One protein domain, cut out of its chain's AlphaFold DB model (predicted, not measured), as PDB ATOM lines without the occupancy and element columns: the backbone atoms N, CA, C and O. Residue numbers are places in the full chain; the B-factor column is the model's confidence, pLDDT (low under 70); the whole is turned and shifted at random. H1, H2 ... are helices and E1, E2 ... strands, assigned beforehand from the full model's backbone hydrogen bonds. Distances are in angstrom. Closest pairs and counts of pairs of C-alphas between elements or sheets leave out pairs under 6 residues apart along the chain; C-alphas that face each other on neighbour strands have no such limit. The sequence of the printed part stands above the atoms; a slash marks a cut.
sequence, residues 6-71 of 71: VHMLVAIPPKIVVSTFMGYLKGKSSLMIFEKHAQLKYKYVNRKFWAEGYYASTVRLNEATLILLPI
ATOM      1  N   VAL A   6     -18.036  31.981  46.352       93.38
ATOM      2  CA  VAL A   6     -18.321  31.228  45.127       93.38
ATOM      3  C   VAL A   6     -17.032  30.676  44.528       93.38
ATOM      4  O   VAL A   6     -16.123  31.434  44.206       93.38
ATOM      5  N   HIS A   7     -16.976  29.356  44.329       92.69
ATOM      6  CA  HIS A   7     -15.907  28.678  43.588       92.69
ATOM      7  C   HIS A   7     -16.359  28.441  42.151       92.69
ATOM      8  O   HIS A   7     -17.450  27.915  41.927       92.69
ATOM      9  N   MET A   8     -15.521  28.792  41.185       92.00
ATOM     10  CA  MET A   8     -15.756  28.559  39.763       92.00
ATOM     11  C   MET A   8     -14.503  27.993  39.110       92.00
ATOM     12  O   MET A   8     -13.396  28.444  39.385       92.00
ATOM     13  N   LEU A   9     -14.689  27.040  38.202       92.62
ATOM     14  CA  LEU A   9     -13.649  26.595  37.284       92.62
ATOM     15  C   LEU A   9     -13.948  27.194  35.910       92.62
ATOM     16  O   LEU A   9     -15.009  26.933  35.346       92.62
ATOM     17  N   VAL A  10     -13.035  28.011  35.391       91.50
ATOM     18  CA  VAL A  10     -13.230  28.746  34.136       91.50
ATOM     19  C   VAL A  10     -12.042  28.509  33.212       91.50
ATOM     20  O   VAL A  10     -10.896  28.703  33.605       91.50
ATOM     21  N   ALA A  11     -12.302  28.126  31.965       91.81
ATOM     22  CA  ALA A  11     -11.286  28.150  30.919       91.81
ATOM     23  C   ALA A  11     -11.080  29.600  30.457       91.81
ATOM     24  O   ALA A  11     -11.980  30.193  29.861       91.81
ATOM     25  N   ILE A  12      -9.920  30.184  30.765       90.06
ATOM     26  CA  ILE A  12      -9.573  31.555  30.374       90.06
ATOM     27  C   ILE A  12      -8.454  31.464  29.336       90.06
ATOM     28  O   ILE A  12      -7.386  30.952  29.664       90.06
ATOM     29  N   PRO A  13      -8.661  31.963  28.104       90.31
ATOM     30  CA  PRO A  13      -7.603  32.010  27.107       90.31
ATOM     31  C   PRO A  13      -6.373  32.757  27.645       90.31
ATOM     32  O   PRO A  13      -6.540  33.826  28.236       90.31
ATOM     33  N   PRO A  14      -5.140  32.304  27.356       87.56
ATOM     34  CA  PRO A  14      -3.917  32.900  27.910       87.56
ATOM     35  C   PRO A  14      -3.684  34.357  27.473       87.56
ATOM     36  O   PRO A  14      -2.898  35.077  28.078       87.56
ATOM     37  N   LYS A  15      -4.386  34.815  26.427       91.81
ATOM     38  CA  LYS A  15      -4.374  36.211  25.958       91.81
ATOM     39  C   LYS A  15      -5.145  37.163  26.878       91.81
ATOM     40  O   LYS A  15      -4.986  38.375  26.765       91.81
ATOM     41  N   ILE A  16      -6.017  36.635  27.736       92.44
ATOM     42  CA  ILE A  16      -6.842  37.420  28.650       92.44
ATOM     43  C   ILE A  16      -6.183  37.413  30.023       92.44
ATOM     44  O   ILE A  16      -5.934  36.365  30.613       92.44
ATOM     45  N   VAL A  17      -5.947  38.604  30.561       92.94
ATOM     46  CA  VAL A  17      -5.420  38.750  31.916       92.94
ATOM     47  C   VAL A  17      -6.519  38.413  32.924       92.94
ATOM     48  O   VAL A  17      -7.625  38.959  32.866       92.94
ATOM     49  N   VAL A  18      -6.202  37.541  33.886       92.88
ATOM     50  CA  VAL A  18      -7.144  37.084  34.921       92.88
ATOM     51  C   VAL A  18      -7.750  38.265  35.684       92.88
ATOM     52  O   VAL A  18      -8.957  38.298  35.888       92.88
ATOM     53  N   SER A  19      -6.966  39.287  36.038       93.31
ATOM     54  CA  SER A  19      -7.474  40.470  36.750       93.31
ATOM     55  C   SER A  19      -8.533  41.247  35.964       93.31
ATOM     56  O   SER A  19      -9.537  41.665  36.542       93.31
ATOM     57  N   THR A  20      -8.361  41.393  34.648       94.88
ATOM     58  CA  THR A  20      -9.347  42.032  33.766       94.88
ATOM     59  C   THR A  20     -10.632  41.215  33.704       94.88
ATOM     60  O   THR A  20     -11.722  41.768  33.861       94.88
ATOM     61  N   PHE A  21     -10.508  39.895  33.538       94.50
ATOM     62  CA  PHE A  21     -11.650  38.982  33.572       94.50
ATOM     63  C   PHE A  21     -12.408  39.081  34.904       94.50
ATOM     64  O   PHE A  21     -13.629  39.226  34.914       94.50
ATOM     65  N   MET A  22     -11.685  39.100  36.025       95.25
ATOM     66  CA  MET A  22     -12.263  39.218  37.363       95.25
ATOM     67  C   MET A  22     -12.961  40.554  37.601       95.25
ATOM     68  O   MET A  22     -14.049  40.572  38.178       95.25
ATOM     69  N   GLY A  23     -12.380  41.663  37.136       94.62
ATOM     70  CA  GLY A  23     -13.011  42.981  37.212       94.62
ATOM     71  C   GLY A  23     -14.345  43.014  36.466       94.62
ATOM     72  O   GLY A  23     -15.358  43.448  37.018       94.62
ATOM     73  N   TYR A  24     -14.373  42.471  35.246       95.06
ATOM     74  CA  TYR A  24     -15.603  42.347  34.465       95.06
ATOM     75  C   TYR A  24     -16.630  41.443  35.156       95.06
ATOM     76  O   TYR A  24     -17.784  41.842  35.328       95.06
ATOM     77  N   LEU A  25     -16.213  40.250  35.589       95.06
ATOM     78  CA  LEU A  25     -17.090  39.251  36.192       95.06
ATOM     79  C   LEU A  25     -17.743  39.776  37.473       95.06
ATOM     80  O   LEU A  25     -18.967  39.718  37.602       95.06
ATOM     81  N   LYS A  26     -16.955  40.342  38.397       94.00
ATOM     82  CA  LYS A  26     -17.452  40.911  39.661       94.00
ATOM     83  C   LYS A  26     -18.346  42.126  39.417       94.00
ATOM     84  O   LYS A  26     -19.393  42.247  40.054       94.00
ATOM     85  N   GLY A  27     -17.983  42.992  38.470       93.56
ATOM     86  CA  GLY A  27     -18.763  44.185  38.129       93.56
ATOM     87  C   GLY A  27     -20.121  43.857  37.505       93.56
ATOM     88  O   GLY A  27     -21.156  44.317  37.990       93.56
ATOM     89  N   LYS A  28     -20.141  43.019  36.458       95.06
ATOM     90  CA  LYS A  28     -21.382  42.627  35.772       95.06
ATOM     91  C   LYS A  28     -22.307  41.807  36.658       95.06
ATOM     92  O   LYS A  28     -23.503  42.084  36.683       95.06
ATOM     93  N   SER A  29     -21.772  40.852  37.417       93.12
ATOM     94  CA  SER A  29     -22.590  40.073  38.354       93.12
ATOM     95  C   SER A  29     -23.195  40.947  39.453       93.12
ATOM     96  O   SER A  29     -24.387  40.819  39.706       93.12
ATOM     97  N   SER A  30     -22.437  41.887  40.035       92.31
ATOM     98  CA  SER A  30     -22.976  42.833  41.028       92.31
ATOM     99  C   SER A  30     -24.162  43.616  40.464       92.31
ATOM    100  O   SER A  30     -25.205  43.700  41.109       92.31
ATOM    101  N   LEU A  31     -24.033  44.143  39.239       91.88
ATOM    102  CA  LEU A  31     -25.114  44.873  38.571       91.88
ATOM    103  C   LEU A  31     -26.364  43.997  38.414       91.88
ATOM    104  O   LEU A  31     -27.437  44.375  38.879       91.88
ATOM    105  N   MET A  32     -26.209  42.801  37.840       93.38
ATOM    106  CA  MET A  32     -27.321  41.873  37.610       93.38
ATOM    107  C   MET A  32     -27.989  41.419  38.916       93.38
ATOM    108  O   MET A  32     -29.206  41.252  38.963       93.38
ATOM    109  N   ILE A  33     -27.212  41.220  39.985       91.88
ATOM    110  CA  ILE A  33     -27.728  40.828  41.302       91.88
ATOM    111  C   ILE A  33     -28.558  41.958  41.907       91.88
ATOM    112  O   ILE A  33     -29.671  41.709  42.362       91.88
ATOM    113  N   PHE A  34     -28.072  43.201  41.874       90.81
ATOM    114  CA  PHE A  34     -28.843  44.339  42.381       90.81
ATOM    115  C   PHE A  34     -30.077  44.652  41.532       90.81
ATOM    116  O   PHE A  34     -31.061  45.157  42.070       90.81
ATOM    117  N   GLU A  35     -30.055  44.370  40.229       90.94
ATOM    118  CA  GLU A  35     -31.234  44.485  39.362       90.94
ATOM    119  C   GLU A  35     -32.296  43.434  39.700       90.94
ATOM    120  O   GLU A  35     -33.468  43.780  39.834       90.94
ATOM    121  N   LYS A  36     -31.898  42.170  39.899       92.62
ATOM    122  CA  LYS A  36     -32.823  41.062  40.200       92.62
ATOM    123  C   LYS A  36     -33.306  41.030  41.650       92.62
ATOM    124  O   LYS A  36     -34.411  40.569  41.915       92.62
ATOM    125  N   HIS A  37     -32.491  41.501  42.590       89.50
ATOM    126  CA  HIS A  37     -32.755  41.425  44.025       89.50
ATOM    127  C   HIS A  37     -32.668  42.815  44.653       89.50
ATOM    128  O   HIS A  37     -31.709  43.155  45.350       89.50
ATOM    129  N   ALA A  38     -33.696  43.635  44.416       82.31
ATOM    130  CA  ALA A  38     -33.747  45.012  44.900       82.31
ATOM    131  C   ALA A  38     -33.561  45.124  46.426       82.31
ATOM    132  O   ALA A  38     -32.970  46.102  46.886       82.31
ATOM    133  N   GLN A  39     -33.962  44.109  47.208       83.62
ATOM    134  CA  GLN A  39     -33.759  44.091  48.661       83.62
ATOM    135  C   GLN A  39     -32.279  44.142  49.072       83.62
ATOM    136  O   GLN A  39     -31.941  44.678  50.126       83.62
ATOM    137  N   LEU A  40     -31.372  43.635  48.229       83.75
ATOM    138  CA  LEU A  40     -29.938  43.638  48.517       83.75
ATOM    139  C   LEU A  40     -29.334  45.042  48.428       83.75
ATOM    140  O   LEU A  40     -28.319  45.292  49.070       83.75
ATOM    141  N   LYS A  41     -29.971  45.987  47.721       77.44
ATOM    142  CA  LYS A  41     -29.515  47.390  47.681       77.44
ATOM    143  C   LYS A  41     -29.539  48.040  49.065       77.44
ATOM    144  O   LYS A  41     -28.688  48.872  49.352       77.44
ATOM    145  N   TYR A  42     -30.484  47.641  49.918       76.31
ATOM    146  CA  TYR A  42     -30.583  48.134  51.294       76.31
ATOM    147  C   TYR A  42     -29.550  47.480  52.218       76.31
ATOM    148  O   TYR A  42     -29.033  48.134  53.117       76.31
ATOM    149  N   LYS A  43     -29.212  46.206  51.976       81.69
ATOM    150  CA  LYS A  43     -28.189  45.476  52.741       81.69
ATOM    151  C   LYS A  43     -26.765  45.930  52.392       81.69
ATOM    152  O   LYS A  43     -25.914  46.006  53.271       81.69
ATOM    153  N   TYR A  44     -26.516  46.261  51.127       82.31
ATOM    154  CA  TYR A  44     -25.216  46.697  50.619       82.31
ATOM    155  C   TYR A  44     -25.275  48.171  50.208       82.31
ATOM    156  O   TYR A  44     -25.307  48.499  49.022       82.31
ATOM    157  N   VAL A  45     -25.266  49.064  51.207       71.19
ATOM    158  CA  VAL A  45     -25.432  50.526  51.051       71.19
ATOM    159  C   VAL A  45     -24.483  51.122  50.005       71.19
ATOM    160  O   VAL A  45     -24.873  51.998  49.238       71.19
ATOM    161  N   ASN A  46     -23.258  50.595  49.905       80.12
ATOM    162  CA  ASN A  46     -22.253  51.083  48.958       80.12
ATOM    163  C   ASN A  46     -22.284  50.382  47.586       80.12
ATOM    164  O   ASN A  46     -21.341  50.504  46.807       80.12
ATOM    165  N   ARG A  47     -23.323  49.579  47.307       77.00
ATOM    166  CA  ARG A  47     -23.468  48.740  46.100       77.00
ATOM    167  C   ARG A  47     -22.239  47.869  45.790       77.00
ATOM    168  O   ARG A  47     -22.017  47.484  44.645       77.00
ATOM    169  N   LYS A  48     -21.445  47.541  46.811       86.44
ATOM    170  CA  LYS A  48     -20.366  46.554  46.737       86.44
ATOM    171  C   LYS A  48     -20.956  45.210  47.148       86.44
ATOM    172  O   LYS A  48     -21.322  45.051  48.306       86.44
ATOM    173  N   PHE A  49     -21.116  44.304  46.185       90.31
ATOM    174  CA  PHE A  49     -21.635  42.959  46.449       90.31
ATOM    175  C   PHE A  49     -20.530  41.947  46.761       90.31
ATOM    176  O   PHE A  49     -20.781  41.043  47.538       90.31
ATOM    177  N   TRP A  50     -19.356  42.100  46.140       92.69
ATOM    178  CA  TRP A  50     -18.187  41.251  46.369       92.69
ATOM    179  C   TRP A  50     -17.141  41.997  47.201       92.69
ATOM    180  O   TRP A  50     -16.958  43.207  47.010       92.69
ATOM    181  N   ALA A  51     -16.368  41.279  48.014       92.56
ATOM    182  CA  ALA A  51     -15.163  41.828  48.635       92.56
ATOM    183  C   ALA A  51     -14.118  42.199  47.567       92.56
ATOM    184  O   ALA A  51     -14.203  41.761  46.424       92.56
ATOM    185  N   GLU A  52     -13.116  43.017  47.890       91.38
ATOM    186  CA  GLU A  52     -12.186  43.559  46.879       91.38
ATOM    187  C   GLU A  52     -11.266  42.481  46.278       91.38
ATOM    188  O   GLU A  52     -11.057  42.439  45.062       91.38
ATOM    189  N   GLY A  53     -10.820  41.534  47.103       92.94
ATOM    190  CA  GLY A  53      -9.948  40.432  46.701       92.94
ATOM    191  C   GLY A  53     -10.644  39.297  45.944       92.94
ATOM    192  O   GLY A  53     -11.869  39.217  45.836       92.94
ATOM    193  N   TYR A  54      -9.829  38.407  45.393       95.31
ATOM    194  CA  TYR A  54     -10.222  37.092  44.892       95.31
ATOM    195  C   TYR A  54      -9.007  36.167  44.992       95.31
ATOM    196  O   TYR A  54      -7.870  36.640  45.035       95.31
ATOM    197  N   TYR A  55      -9.244  34.861  45.017       94.50
ATOM    198  CA  TYR A  55      -8.178  33.867  44.915       94.50
ATOM    199  C   TYR A  55      -8.274  33.164  43.564       94.50
ATOM    200  O   TYR A  55      -9.371  32.839  43.110       94.50
ATOM    201  N   ALA A  56      -7.133  32.956  42.910       92.69
ATOM    202  CA  ALA A  56      -7.058  32.249  41.643       92.69
ATOM    203  C   ALA A  56      -5.925  31.221  41.671       92.69
ATOM    204  O   ALA A  56      -4.836  31.503  42.171       92.69
ATOM    205  N   SER A  57      -6.186  30.039  41.118       92.44
ATOM    206  CA  SER A  57      -5.211  28.957  40.985       92.44
ATOM    207  C   SER A  57      -5.346  28.294  39.619       92.44
ATOM    208  O   SER A  57      -6.457  28.098  39.124       92.44
ATOM    209  N   THR A  58      -4.225  27.967  38.980       89.62
ATOM    210  CA  THR A  58      -4.218  27.321  37.665       89.62
ATOM    211  C   THR A  58      -4.312  25.807  37.815       89.62
ATOM    212  O   THR A  58      -3.596  25.187  38.600       89.62
ATOM    213  N   VAL A  59      -5.203  25.187  37.042       87.62
ATOM    214  CA  VAL A  59      -5.366  23.732  37.012       87.62
ATOM    215  C   VAL A  59      -4.815  23.220  35.688       87.62
ATOM    216  O   VAL A  59      -5.329  23.524  34.611       87.62
ATOM    217  N   ARG A  60      -3.745  22.423  35.770       71.50
ATOM    218  CA  ARG A  60      -2.925  22.005  34.620       71.50
ATOM    219  C   ARG A  60      -3.634  21.069  33.635       71.50
ATOM    220  O   ARG A  60      -3.058  20.756  32.603       71.50
ATOM    221  N   LEU A  61      -4.863  20.632  33.922       65.56
ATOM    222  CA  LEU A  61      -5.548  19.688  33.047       65.56
ATOM    223  C   LEU A  61      -5.870  20.274  31.662       65.56
ATOM    224  O   LEU A  61      -5.822  19.494  30.729       65.56
ATOM    225  N   ASN A  62      -6.165  21.581  31.515       66.12
ATOM    226  CA  ASN A  62      -6.621  22.189  30.241       66.12
ATOM    227  C   ASN A  62      -6.498  23.740  30.185       66.12
ATOM    228  O   ASN A  62      -7.413  24.406  29.708       66.12
ATOM    229  N   GLU A  63      -5.446  24.352  30.746       74.06
ATOM    230  CA  GLU A  63      -5.328  25.834  30.851       74.06
ATOM    231  C   GLU A  63      -6.503  26.516  31.597       74.06
ATOM    232  O   GLU A  63      -6.767  27.711  31.460       74.06
ATOM    233  N   ALA A  64      -7.228  25.757  32.421       82.75
ATOM    234  CA  ALA A  64      -8.338  26.275  33.202       82.75
ATOM    235  C   ALA A  64      -7.836  26.965  34.479       82.75
ATOM    236  O   ALA A  64      -6.879  26.528  35.121       82.75
ATOM    237  N   THR A  65      -8.520  28.032  34.873       87.19
ATOM    238  CA  THR A  65      -8.269  28.778  36.105       87.19
ATOM    239  C   THR A  65      -9.428  28.557  37.071       87.19
ATOM    240  O   THR A  65     -10.591  28.797  36.745       87.19
ATOM    241  N   LEU A  66      -9.110  28.078  38.270       91.94
ATOM    242  CA  LEU A  66     -10.026  28.071  39.398       91.94
ATOM    243  C   LEU A  66     -10.040  29.461  40.025       91.94
ATOM    244  O   LEU A  66      -8.988  30.038  40.289       91.94
ATOM    245  N   ILE A  67     -11.235  29.986  40.264       92.81
ATOM    246  CA  ILE A  67     -11.482  31.309  40.823       92.81
ATOM    247  C   ILE A  67     -12.386  31.157  42.038       92.81
ATOM    248  O   ILE A  67     -13.449  30.542  41.964       92.81
ATOM    249  N   LEU A  68     -11.985  31.785  43.136       92.25
ATOM    250  CA  LEU A  68     -12.765  31.913  44.354       92.25
ATOM    251  C   LEU A  68     -13.121  33.383  44.588       92.25
ATOM    252  O   LEU A  68     -12.246  34.240  44.752       92.25
ATOM    253  N   LEU A  69     -14.424  33.654  44.600       92.12
ATOM    254  CA  LEU A  69     -15.018  34.967  44.804       92.12
ATOM    255  C   LEU A  69     -15.633  35.093  46.203       92.12
ATOM    256  O   LEU A  69     -16.650  34.447  46.454       92.12
ATOM    257  N   PRO A  70     -15.072  35.932  47.085       89.25
ATOM    258  CA  PRO A  70     -15.715  36.300  48.347       89.25
ATOM    259  C   PRO A  70     -16.863  37.298  48.117       89.25
ATOM    260  O   PRO A  70     -16.655  38.295  47.417       89.25
ATOM    261  N   ILE A  71     -18.044  37.019  48.686       89.00
ATOM    262  CA  ILE A  71     -19.246  37.882  48.659       89.00
ATOM    263  C   ILE A  71     -19.089  38.981  49.713       89.00
ATOM    264  O   ILE A  71     -19.237  38.684  50.916       89.00
TER     265      ILE A  71
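AT A GLANCE: This is residues 6 to 71 of the 71 residues of a protein of Paenibacillus sp. BK673 (UniProt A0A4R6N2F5). A small three-stranded sheet of E1, E3 and E2 makes one end of a rod-like domain, and the long helix H1 grazes it with residues 18 to 26, then runs on past it toward the other end. There the short H2 lies, and the long link from H2 to E2 leads back to the sheet. The printed part has 66 residues, with elements in the chain order E1, H1, H2, E2, E3; the sheet's order is E1, E3, E2, antiparallel, and the class is mixed, helices and strands. The whole is loose, with a radius of gyration of the C-alphas of 13.5 A and spans of 42 by 18 by 18 A.

IN THESE COORDINATES: E3, residues 64 to 70, is 19.6 A long and ends with C-alpha 70 at (-15.715, 36.300, 48.347). E1, residues 6 to 11, begins with C-alpha 6 at (-18.321, 31.228, 45.127), and E2 holds residues 55 to 59. H1, residues 18 to 36, is 26.5 A long and ends with C-alpha 36 at (-32.823, 41.062, 40.200). H2 holds residues 40 to 43.

HOW THE PARTS SIT: E3 is the inner strand. E1 is antiparallel to it at 157 degrees, with N 8 and O 67 2.8 A apart, within hydrogen-bond range. E2 and E3 form a hairpin at 161 degrees, with N 57 and O 66 2.9 A apart, also within range. E1, H1, H2 and E2 make a split strand-helix-strand unit, two strands running the same way with E3 between them in the sheet; its crossover is right-handed. H1 is on the sheet but only grazes it, and is near E3, with 7 pairs of C-alphas within 10 A. H2 is not on the sheet; it is close to H1 but not clearly touching, the closest C-alphas being those of Phe 34 and Lys 41, 6.2 A apart. In H1 every O i to N i+4 pair is within hydrogen-bond range; H2 is too short for such a pair.

THE WHOLE: The C-alphas of Tyr 42 and Leu 61, the two farthest apart, are 42.1 A apart. The printed part has no cut, and the link from H2 to E2, 11 residues, is long. The mean pLDDT of the printed part is 88.7; residues 61 to 62 are under 70.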